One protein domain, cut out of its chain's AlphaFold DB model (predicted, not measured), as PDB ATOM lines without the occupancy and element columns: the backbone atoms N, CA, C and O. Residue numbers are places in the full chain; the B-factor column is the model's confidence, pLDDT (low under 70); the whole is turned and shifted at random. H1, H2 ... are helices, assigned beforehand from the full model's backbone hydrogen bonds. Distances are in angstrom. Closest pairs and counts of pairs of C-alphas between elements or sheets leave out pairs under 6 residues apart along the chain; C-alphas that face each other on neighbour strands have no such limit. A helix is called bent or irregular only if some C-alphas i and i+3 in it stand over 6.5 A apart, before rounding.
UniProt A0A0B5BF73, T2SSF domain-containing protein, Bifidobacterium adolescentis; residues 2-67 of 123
ATOM      1  N   ALA A   2     -45.150 -13.325   7.098       36.28
ATOM      2  CA  ALA A   2     -45.006 -12.387   6.006       36.28
ATOM      3  C   ALA A   2     -43.857 -12.848   5.093       36.28
ATOM      4  O   ALA A   2     -42.750 -13.137   5.547       36.28
ATOM      5  N   ILE A   3     -44.147 -12.875   3.800       34.69
ATOM      6  CA  ILE A   3     -43.195 -12.979   2.700       34.69
ATOM      7  C   ILE A   3     -42.472 -11.621   2.664       34.69
ATOM      8  O   ILE A   3     -42.953 -10.678   2.047       34.69
ATOM      9  N   ARG A   4     -41.425 -11.437   3.483       44.56
ATOM     10  CA  ARG A   4     -40.989 -10.087   3.909       44.56
ATOM     11  C   ARG A   4     -39.596  -9.648   3.452       44.56
ATOM     12  O   ARG A   4     -39.026  -8.763   4.078       44.56
ATOM     13  N   GLN A   5     -39.050 -10.237   2.390       42.66
ATOM     14  CA  GLN A   5     -37.733  -9.832   1.866       42.66
ATOM     15  C   GLN A   5     -37.774  -9.190   0.470       42.66
ATOM     16  O   GLN A   5     -36.892  -8.399   0.170       42.66
ATOM     17  N   GLY A   6     -38.825  -9.413  -0.330       47.59
ATOM     18  CA  GLY A   6     -39.007  -8.715  -1.617       47.59
ATOM     19  C   GLY A   6     -39.736  -7.365  -1.520       47.59
ATOM     20  O   GLY A   6     -39.615  -6.530  -2.406       47.59
ATOM     21  N   ALA A   7     -40.472  -7.120  -0.429       54.31
ATOM     22  CA  ALA A   7     -41.352  -5.953  -0.291       54.31
ATOM     23  C   ALA A   7     -40.668  -4.686   0.269       54.31
ATOM     24  O   ALA A   7     -41.307  -3.640   0.366       54.31
ATOM     25  N   SER A   8     -39.398  -4.756   0.686       66.88
ATOM     26  CA  SER A   8     -38.718  -3.617   1.324       66.88
ATOM     27  C   SER A   8     -38.255  -2.562   0.321       66.88
ATOM     28  O   SER A   8     -38.410  -1.380   0.604       66.88
ATOM     29  N   ILE A   9     -37.745  -2.966  -0.847       68.88
ATOM     30  CA  ILE A   9     -37.242  -2.039  -1.876       68.88
ATOM     31  C   ILE A   9     -38.383  -1.221  -2.511       68.88
ATOM     32  O   ILE A   9     -38.296   0.005  -2.476       68.88
ATOM     33  N   PRO A  10     -39.499  -1.827  -2.974       75.44
ATOM     34  CA  PRO A  10     -40.630  -1.064  -3.513       75.44
ATOM     35  C   PRO A  10     -41.189  -0.061  -2.495       75.44
ATOM     36  O   PRO A  10     -41.487   1.087  -2.816       75.44
ATOM     37  N   ARG A  11     -41.269  -0.468  -1.222       70.75
ATOM     38  CA  ARG A  11     -41.791   0.382  -0.147       70.75
ATOM     39  C   ARG A  11     -40.821   1.486   0.275       70.75
ATOM     40  O   ARG A  11     -41.279   2.566   0.646       70.75
ATOM     41  N   ALA A  12     -39.514   1.240   0.208       72.69
ATOM     42  CA  ALA A  12     -38.498   2.263   0.421       72.69
ATOM     43  C   ALA A  12     -38.570   3.338  -0.671       72.69
ATOM     44  O   ALA A  12     -38.615   4.516  -0.334       72.69
ATOM     45  N   LEU A  13     -38.693   2.943  -1.944       77.44
ATOM     46  CA  LEU A  13     -38.832   3.873  -3.072       77.44
ATOM     47  C   LEU A  13     -40.090   4.742  -2.958       77.44
ATOM     48  O   LEU A  13     -39.995   5.957  -3.072       77.44
ATOM     49  N   ILE A  14     -41.240   4.151  -2.608       78.81
ATOM     50  CA  ILE A  14     -42.477   4.908  -2.340       78.81
ATOM     51  C   ILE A  14     -42.288   5.898  -1.184       78.81
ATOM     52  O   ILE A  14     -42.765   7.027  -1.246       78.81
ATOM     53  N   THR A  15     -41.605   5.491  -0.113       76.31
ATOM     54  CA  THR A  15     -41.406   6.354   1.062       76.31
ATOM     55  C   THR A  15     -40.475   7.519   0.743       76.31
ATOM     56  O   THR A  15     -40.794   8.650   1.087       76.31
ATOM     57  N   VAL A  16     -39.358   7.258   0.060       74.62
ATOM     58  CA  VAL A  16     -38.417   8.300  -0.373       74.62
ATOM     59  C   VAL A  16     -39.082   9.229  -1.386       74.62
ATOM     60  O   VAL A  16     -39.000  10.438  -1.217       74.62
ATOM     61  N   GLY A  17     -39.826   8.694  -2.357       79.19
ATOM     62  CA  GLY A  17     -40.571   9.491  -3.337       79.19
ATOM     63  C   GLY A  17     -41.685  10.357  -2.738       79.19
ATOM     64  O   GLY A  17     -42.036  11.378  -3.310       79.19
ATOM     65  N   ASN A  18     -42.218   9.998  -1.564       75.56
ATOM     66  CA  ASN A  18     -43.158  10.851  -0.823       75.56
ATOM     67  C   ASN A  18     -42.467  11.964  -0.016       75.56
ATOM     68  O   ASN A  18     -43.130  12.919   0.376       75.56
ATOM     69  N   ILE A  19     -41.178  11.810   0.302       77.75
ATOM     70  CA  ILE A  19     -40.388  12.799   1.058       77.75
ATOM     71  C   ILE A  19     -39.713  13.783   0.103       77.75
ATOM     72  O   ILE A  19     -39.577  14.961   0.418       77.75
ATOM     73  N   VAL A  20     -39.263  13.289  -1.048       74.81
ATOM     74  CA  VAL A  20     -38.644  14.094  -2.094       74.81
ATOM     75  C   VAL A  20     -39.750  14.773  -2.894       74.81
ATOM     76  O   VAL A  20     -40.557  14.111  -3.535       74.81
ATOM     77  N   GLU A  21     -39.809  16.099  -2.844       73.31
ATOM     78  CA  GLU A  21     -40.751  16.883  -3.643       73.31
ATOM     79  C   GLU A  21     -40.225  17.060  -5.081       73.31
ATOM     80  O   GLU A  21     -39.017  17.143  -5.304       73.31
ATOM     81  N   GLY A  22     -41.129  17.134  -6.063       78.25
ATOM     82  CA  GLY A  22     -40.792  17.336  -7.479       78.25
ATOM     83  C   GLY A  22     -40.967  16.095  -8.362       78.25
ATOM     84  O   GLY A  22     -41.447  15.052  -7.916       78.25
ATOM     85  N   GLU A  23     -40.598  16.231  -9.638       79.00
ATOM     86  CA  GLU A  23     -40.763  15.201 -10.678       79.00
ATOM     87  C   GLU A  23     -40.040  13.901 -10.304       79.00
ATOM     88  O   GLU A  23     -40.666  12.845 -10.227       79.00
ATOM     89  N   PHE A  24     -38.782  14.019  -9.878       75.50
ATOM     90  CA  PHE A  24     -37.955  12.919  -9.382       75.50
ATOM     91  C   PHE A  24     -38.597  12.130  -8.220       75.50
ATOM     92  O   PHE A  24     -38.541  10.900  -8.174       75.50
ATOM     93  N   GLY A  25     -39.281  12.802  -7.286       77.44
ATOM     94  CA  GLY A  25     -40.009  12.126  -6.205       77.44
ATOM     95  C   GLY A  25     -41.225  11.339  -6.703       77.44
ATOM     96  O   GLY A  25     -41.466  10.198  -6.288       77.44
ATOM     97  N   GLY A  26     -41.962  11.919  -7.654       81.81
ATOM     98  CA  GLY A  26     -43.078  11.259  -8.332       81.81
ATOM     99  C   GLY A  26     -42.647  10.006  -9.095       81.81
ATOM    100  O   GLY A  26     -43.329   8.978  -9.034       81.81
ATOM    101  N   GLU A  27     -41.491  10.067  -9.747       83.69
ATOM    102  CA  GLU A  27     -40.884   8.955 -10.471       83.69
ATOM    103  C   GLU A  27     -40.455   7.805  -9.558       83.69
ATOM    104  O   GLU A  27     -40.809   6.651  -9.813       83.69
ATOM    105  N   LEU A  28     -39.789   8.105  -8.438       79.38
ATOM    106  CA  LEU A  28     -39.414   7.102  -7.436       79.38
ATOM    107  C   LEU A  28     -40.635   6.395  -6.843       79.38
ATOM    108  O   LEU A  28     -40.631   5.174  -6.649       79.38
ATOM    109  N   ARG A  29     -41.711   7.147  -6.588       82.69
ATOM    110  CA  ARG A  29     -42.978   6.578  -6.124       82.69
ATOM    111  C   ARG A  29     -43.594   5.656  -7.174       82.69
ATOM    112  O   ARG A  29     -43.967   4.534  -6.837       82.69
ATOM    113  N   SER A  30     -43.659   6.103  -8.428       84.69
ATOM    114  CA  SER A  30     -44.176   5.319  -9.557       84.69
ATOM    115  C   SER A  30     -43.387   4.019  -9.753       84.69
ATOM    116  O   SER A  30     -43.980   2.945  -9.871       84.69
ATOM    117  N   ALA A  31     -42.055   4.083  -9.687       84.75
ATOM    118  CA  ALA A  31     -41.195   2.908  -9.785       84.75
ATOM    119  C   ALA A  31     -41.441   1.914  -8.641       84.75
ATOM    120  O   ALA A  31     -41.595   0.712  -8.870       84.75
ATOM    121  N   GLY A  32     -41.565   2.404  -7.404       82.00
ATOM    122  CA  GLY A  32     -41.913   1.563  -6.262       82.00
ATOM    123  C   GLY A  32     -43.314   0.940  -6.363       82.00
ATOM    124  O   GLY A  32     -43.490  -0.225  -6.008       82.00
ATOM    125  N   GLU A  33     -44.307   1.659  -6.889       81.25
ATOM    126  CA  GLU A  33     -45.656   1.127  -7.139       81.25
ATOM    127  C   GLU A  33     -45.640   0.017  -8.203       81.25
ATOM    128  O   GLU A  33     -46.183  -1.062  -7.962       81.25
ATOM    129  N   ARG A  34     -44.940   0.227  -9.326       82.38
ATOM    130  CA  ARG A  34     -44.785  -0.763 -10.408       82.38
ATOM    131  C   ARG A  34     -44.101  -2.045  -9.932       82.38
ATOM    132  O   ARG A  34     -44.592  -3.141 -10.206       82.38
ATOM    133  N   LEU A  35     -43.021  -1.925  -9.158       77.44
ATOM    134  CA  LEU A  35     -42.359  -3.084  -8.549       77.44
ATOM    135  C   LEU A  35     -43.288  -3.829  -7.581       77.44
ATOM    136  O   LEU A  35     -43.285  -5.057  -7.536       77.44
ATOM    137  N   ASN A  36     -44.102  -3.103  -6.808       76.50
ATOM    138  CA  ASN A  36     -45.062  -3.706  -5.883       76.50
ATOM    139  C   ASN A  36     -46.209  -4.432  -6.612       76.50
ATOM    140  O   ASN A  36     -46.762  -5.392  -6.078       76.50
ATOM    141  N   SER A  37     -46.532  -4.017  -7.837       74.88
ATOM    142  CA  SER A  37     -47.463  -4.712  -8.733       74.88
ATOM    143  C   SER A  37     -46.876  -5.967  -9.393       74.88
ATOM    144  O   SER A  37     -47.604  -6.666 -10.093       74.88
ATOM    145  N   GLY A  38     -45.594  -6.281  -9.169       72.75
ATOM    146  CA  GLY A  38     -44.926  -7.461  -9.730       72.75
ATOM    147  C   GLY A  38     -44.234  -7.226 -11.075       72.75
ATOM    148  O   GLY A  38     -43.802  -8.189 -11.703       72.75
ATOM    149  N   MET A  39     -44.108  -5.969 -11.515       75.94
ATOM    150  CA  MET A  39     -43.338  -5.615 -12.709       75.94
ATOM    151  C   MET A  39     -41.847  -5.934 -12.493       75.94
ATOM    152  O   MET A  39     -41.328  -5.699 -11.393       75.94
ATOM    153  N   PRO A  40     -41.133  -6.471 -13.500       73.12
ATOM    154  CA  PRO A  40     -39.715  -6.769 -13.359       73.12
ATOM    155  C   PRO A  40     -38.901  -5.487 -13.163       73.12
ATOM    156  O   PRO A  40     -39.255  -4.420 -13.662       73.12
ATOM    157  N   TRP A  41     -37.768  -5.619 -12.464       77.31
ATOM    158  CA  TRP A  41     -36.901  -4.493 -12.102       77.31
ATOM    159  C   TRP A  41     -36.595  -3.565 -13.267       77.31
ATOM    160  O   TRP A  41     -36.677  -2.364 -13.094       77.31
ATOM    161  N   ASN A  42     -36.282  -4.111 -14.441       78.19
ATOM    162  CA  ASN A  42     -35.869  -3.321 -15.596       78.19
ATOM    163  C   ASN A  42     -37.008  -2.501 -16.231       78.19
ATOM    164  O   ASN A  42     -36.733  -1.503 -16.878       78.19
ATOM    165  N   GLU A  43     -38.266  -2.909 -16.047       77.81
ATOM    166  CA  GLU A  43     -39.442  -2.248 -16.647       77.81
ATOM    167  C   GLU A  43     -40.135  -1.290 -15.672       77.81
ATOM    168  O   GLU A  43     -40.936  -0.445 -16.067       77.81
ATOM    169  N   ALA A  44     -39.841  -1.410 -14.377       82.56
ATOM    170  CA  ALA A  44     -40.490  -0.598 -13.361       82.56
ATOM    171  C   ALA A  44     -39.994   0.853 -13.326       82.56
ATOM    172  O   ALA A  44     -40.700   1.711 -12.802       82.56
ATOM    173  N   TRP A  45     -38.820   1.149 -13.882       81.44
ATOM    174  CA  TRP A  45     -38.262   2.502 -13.887       81.44
ATOM    175  C   TRP A  45     -38.805   3.328 -15.055       81.44
ATOM    176  O   TRP A  45     -39.122   2.764 -16.103       81.44
ATOM    177  N   PRO A  46     -38.950   4.650 -14.887       77.00
ATOM    178  CA  PRO A  46     -39.106   5.546 -16.026       77.00
ATOM    179  C   PRO A  46     -37.828   5.547 -16.882       77.00
ATOM    180  O   PRO A  46     -36.748   5.212 -16.392       77.00
ATOM    181  N   ASP A  47     -37.960   5.935 -18.151       71.81
ATOM    182  CA  ASP A  47     -36.839   6.052 -19.101       71.81
ATOM    183  C   ASP A  47     -35.937   7.276 -18.828       71.81
ATOM    184  O   ASP A  47     -35.069   7.591 -19.638       71.81
ATOM    185  N   ASP A  48     -36.139   7.966 -17.702       71.50
ATOM    186  CA  ASP A  48     -35.380   9.149 -17.310       71.50
ATOM    187  C   ASP A  48     -33.999   8.782 -16.727       71.50
ATOM    188  O   ASP A  48     -33.858   7.856 -15.912       71.50
ATOM    189  N   ASP A  49     -32.971   9.523 -17.143       67.94
ATOM    190  CA  ASP A  49     -31.588   9.359 -16.693       67.94
ATOM    191  C   ASP A  49     -31.408   9.766 -15.220       67.94
ATOM    192  O   ASP A  49     -30.566   9.186 -14.526       67.94
ATOM    193  N   ASP A  50     -32.229  10.678 -14.690       70.56
ATOM    194  CA  ASP A  50     -32.136  11.117 -13.289       70.56
ATOM    195  C   ASP A  50     -32.408   9.958 -12.311       70.56
ATOM    196  O   ASP A  50     -31.776   9.823 -11.255       70.56
ATOM    197  N   CYS A  51     -33.288   9.033 -12.701       70.25
ATOM    198  CA  CYS A  51     -33.583   7.821 -11.945       70.25
ATOM    199  C   CYS A  51     -32.562   6.689 -12.169       70.25
ATOM    200  O   CYS A  51     -32.557   5.713 -11.407       70.25
ATOM    201  N   ALA A  52     -31.668   6.795 -13.161       73.31
ATOM    202  CA  ALA A  52     -30.702   5.748 -13.494       73.31
ATOM    203  C   ALA A  52     -29.677   5.516 -12.375       73.31
ATOM    204  O   ALA A  52     -29.334   4.369 -12.081       73.31
ATOM    205  N   VAL A  53     -29.236   6.578 -11.691       72.50
ATOM    206  CA  VAL A  53     -28.281   6.479 -10.571       72.50
ATOM    207  C   VAL A  53     -28.895   5.713  -9.399       72.50
ATOM    208  O   VAL A  53     -28.251   4.851  -8.795       72.50
ATOM    209  N   VAL A  54     -30.166   5.988  -9.096       70.44
ATOM    210  CA  VAL A  54     -30.910   5.292  -8.041       70.44
ATOM    211  C   VAL A  54     -31.151   3.836  -8.440       70.44
ATOM    212  O   VAL A  54     -30.880   2.927  -7.651       70.44
ATOM    213  N   ARG A  55     -31.583   3.593  -9.683       76.31
ATOM    214  CA  ARG A  55     -31.743   2.248 -10.249       76.31
ATOM    215  C   ARG A  55     -30.459   1.429 -10.121       76.31
ATOM    216  O   ARG A  55     -30.509   0.302  -9.638       76.31
ATOM    217  N   ASP A  56     -29.308   1.967 -10.497       74.94
ATOM    218  CA  ASP A  56     -28.047   1.223 -10.451       74.94
ATOM    219  C   ASP A  56     -27.570   0.984  -9.014       74.94
ATOM    220  O   ASP A  56     -27.173  -0.136  -8.670       74.94
ATOM    221  N   ALA A  57     -27.703   1.986  -8.139       71.12
ATOM    222  CA  ALA A  57     -27.375   1.854  -6.721       71.12
ATOM    223  C   ALA A  57     -28.174   0.719  -6.055       71.12
ATOM    224  O   ALA A  57     -27.620  -0.098  -5.311       71.12
ATOM    225  N   PHE A  58     -29.469   0.619  -6.367       69.62
ATOM    226  CA  PHE A  58     -30.335  -0.422  -5.823       69.62
ATOM    227  C   PHE A  58     -30.332  -1.730  -6.631       69.62
ATOM    228  O   PHE A  58     -30.733  -2.749  -6.076       69.62
ATOM    229  N   SER A  59     -29.822  -1.765  -7.868       71.25
ATOM    230  CA  SER A  59     -29.747  -2.973  -8.716       71.25
ATOM    231  C   SER A  59     -28.930  -4.092  -8.060       71.25
ATOM    232  O   SER A  59     -29.328  -5.262  -8.056       71.25
ATOM    233  N   SER A  60     -27.822  -3.731  -7.407       62.59
ATOM    234  CA  SER A  60     -26.995  -4.664  -6.632       62.59
ATOM    235  C   SER A  60     -27.749  -5.247  -5.430       62.59
ATOM    236  O   SER A  60     -27.710  -6.456  -5.184       62.59
ATOM    237  N   SER A  61     -28.502  -4.404  -4.718       65.00
ATOM    238  CA  SER A  61     -29.320  -4.786  -3.565       65.00
ATOM    239  C   SER A  61     -30.545  -5.602  -3.975       65.00
ATOM    240  O   SER A  61     -30.904  -6.548  -3.279       65.00
ATOM    241  N   TRP A  62     -31.151  -5.297  -5.122       68.56
ATOM    242  CA  TRP A  62     -32.225  -6.079  -5.726       68.56
ATOM    243  C   TRP A  62     -31.715  -7.453  -6.155       68.56
ATOM    244  O   TRP A  62     -32.311  -8.459  -5.799       68.56
ATOM    245  N   SER A  63     -30.567  -7.529  -6.826       65.12
ATOM    246  CA  SER A  63     -29.955  -8.797  -7.247       65.12
ATOM    247  C   SER A  63     -29.524  -9.657  -6.051       65.12
ATOM    248  O   SER A  63     -29.732 -10.872  -6.039       65.12
ATOM    249  N   SER A  64     -28.985  -9.028  -5.002       56.31
ATOM    250  CA  SER A  64     -28.591  -9.692  -3.753       56.31
ATOM    251  C   SER A  64     -29.802 -10.120  -2.903       56.31
ATOM    252  O   SER A  64     -29.830 -11.232  -2.375       56.31
ATOM    253  N   GLY A  65     -30.848  -9.288  -2.829       52.75
ATOM    254  CA  GLY A  65     -32.090  -9.538  -2.086       52.75
ATOM    255  C   GLY A  65     -33.111 -10.430  -2.807       52.75
ATOM    256  O   GLY A  65     -33.915 -11.087  -2.150       52.75
ATOM    257  N   SER A  66     -33.055 -10.510  -4.140       52.94
ATOM    258  CA  SER A  66     -33.854 -11.403  -4.998       52.94
ATOM    259  C   SER A  66     -33.275 -12.826  -5.074       52.94
ATOM    260  O   SER A  66     -33.980 -13.779  -5.419       52.94
ATOM    261  N   SER A  67     -32.015 -13.012  -4.651       47.06
ATOM    262  CA  SER A  67     -31.311 -14.307  -4.611       47.06
ATOM    263  C   SER A  67     -32.075 -15.468  -3.917       47.06
ATOM    264  O   SER A  67     -31.849 -16.630  -4.280       47.06
TER     265      SER A  67
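This is residues 2 to 67 of the 123 residues of the protein "T2SSF domain-containing protein" of Bifidobacterium adolescentis (UniProt A0A0B5BF73). H1 and H2 form a helical hairpin; H4 runs lengthwise beside it across a gap, and short H3 packs on the later part of H2. The printed part has 66 residues with four named helices, H1 to H4 in order, no named strand: all helix. It is compact, radius of gyration of the C-alphas 11.1 A, spans 32 by 21 by 17 A.

H1, residues 8 to 19, begins at C-alpha 8 (-38.718, -3.617, 1.324) and measures 16.5 A. H2 is residues 23 to 36, 20.0 A; H3 is residues 41 to 44, 5.4 A. H4, residues 52 to 66, 19.4 A, ends at C-alpha 66 (-33.854, -11.403, -4.998) and is only just irregular: C-alphas 57 and 60 are 6.53 A apart.

H1 and H2 touch, opposite ways at a shallow tilt of 25 degrees; their closest C-alphas, Gly 17 and Gly 25, are 3.9 A apart. H2 touches H3 with residues 30 to 35 alone, closest C-alphas Ala 31 and Ala 44, 5.1 A. H4 and H1 are close but not clearly touching, closest C-alphas Ile 9 and Trp 62, 7.5 A. H3 and H4 are near each other; H2 and H4 are apart. Every O i to N i+4 pair is within hydrogen-bond range in H1 and H2, 9 of 11 in H4; H3 is too short for one.

The farthest C-alphas, Ala 2 and Asp 49, are 34.2 A apart. The printed part has no cut and no long link. The model's pLDDT is under 70 at residues 2 to 9, 49, 58 and 60 to 67.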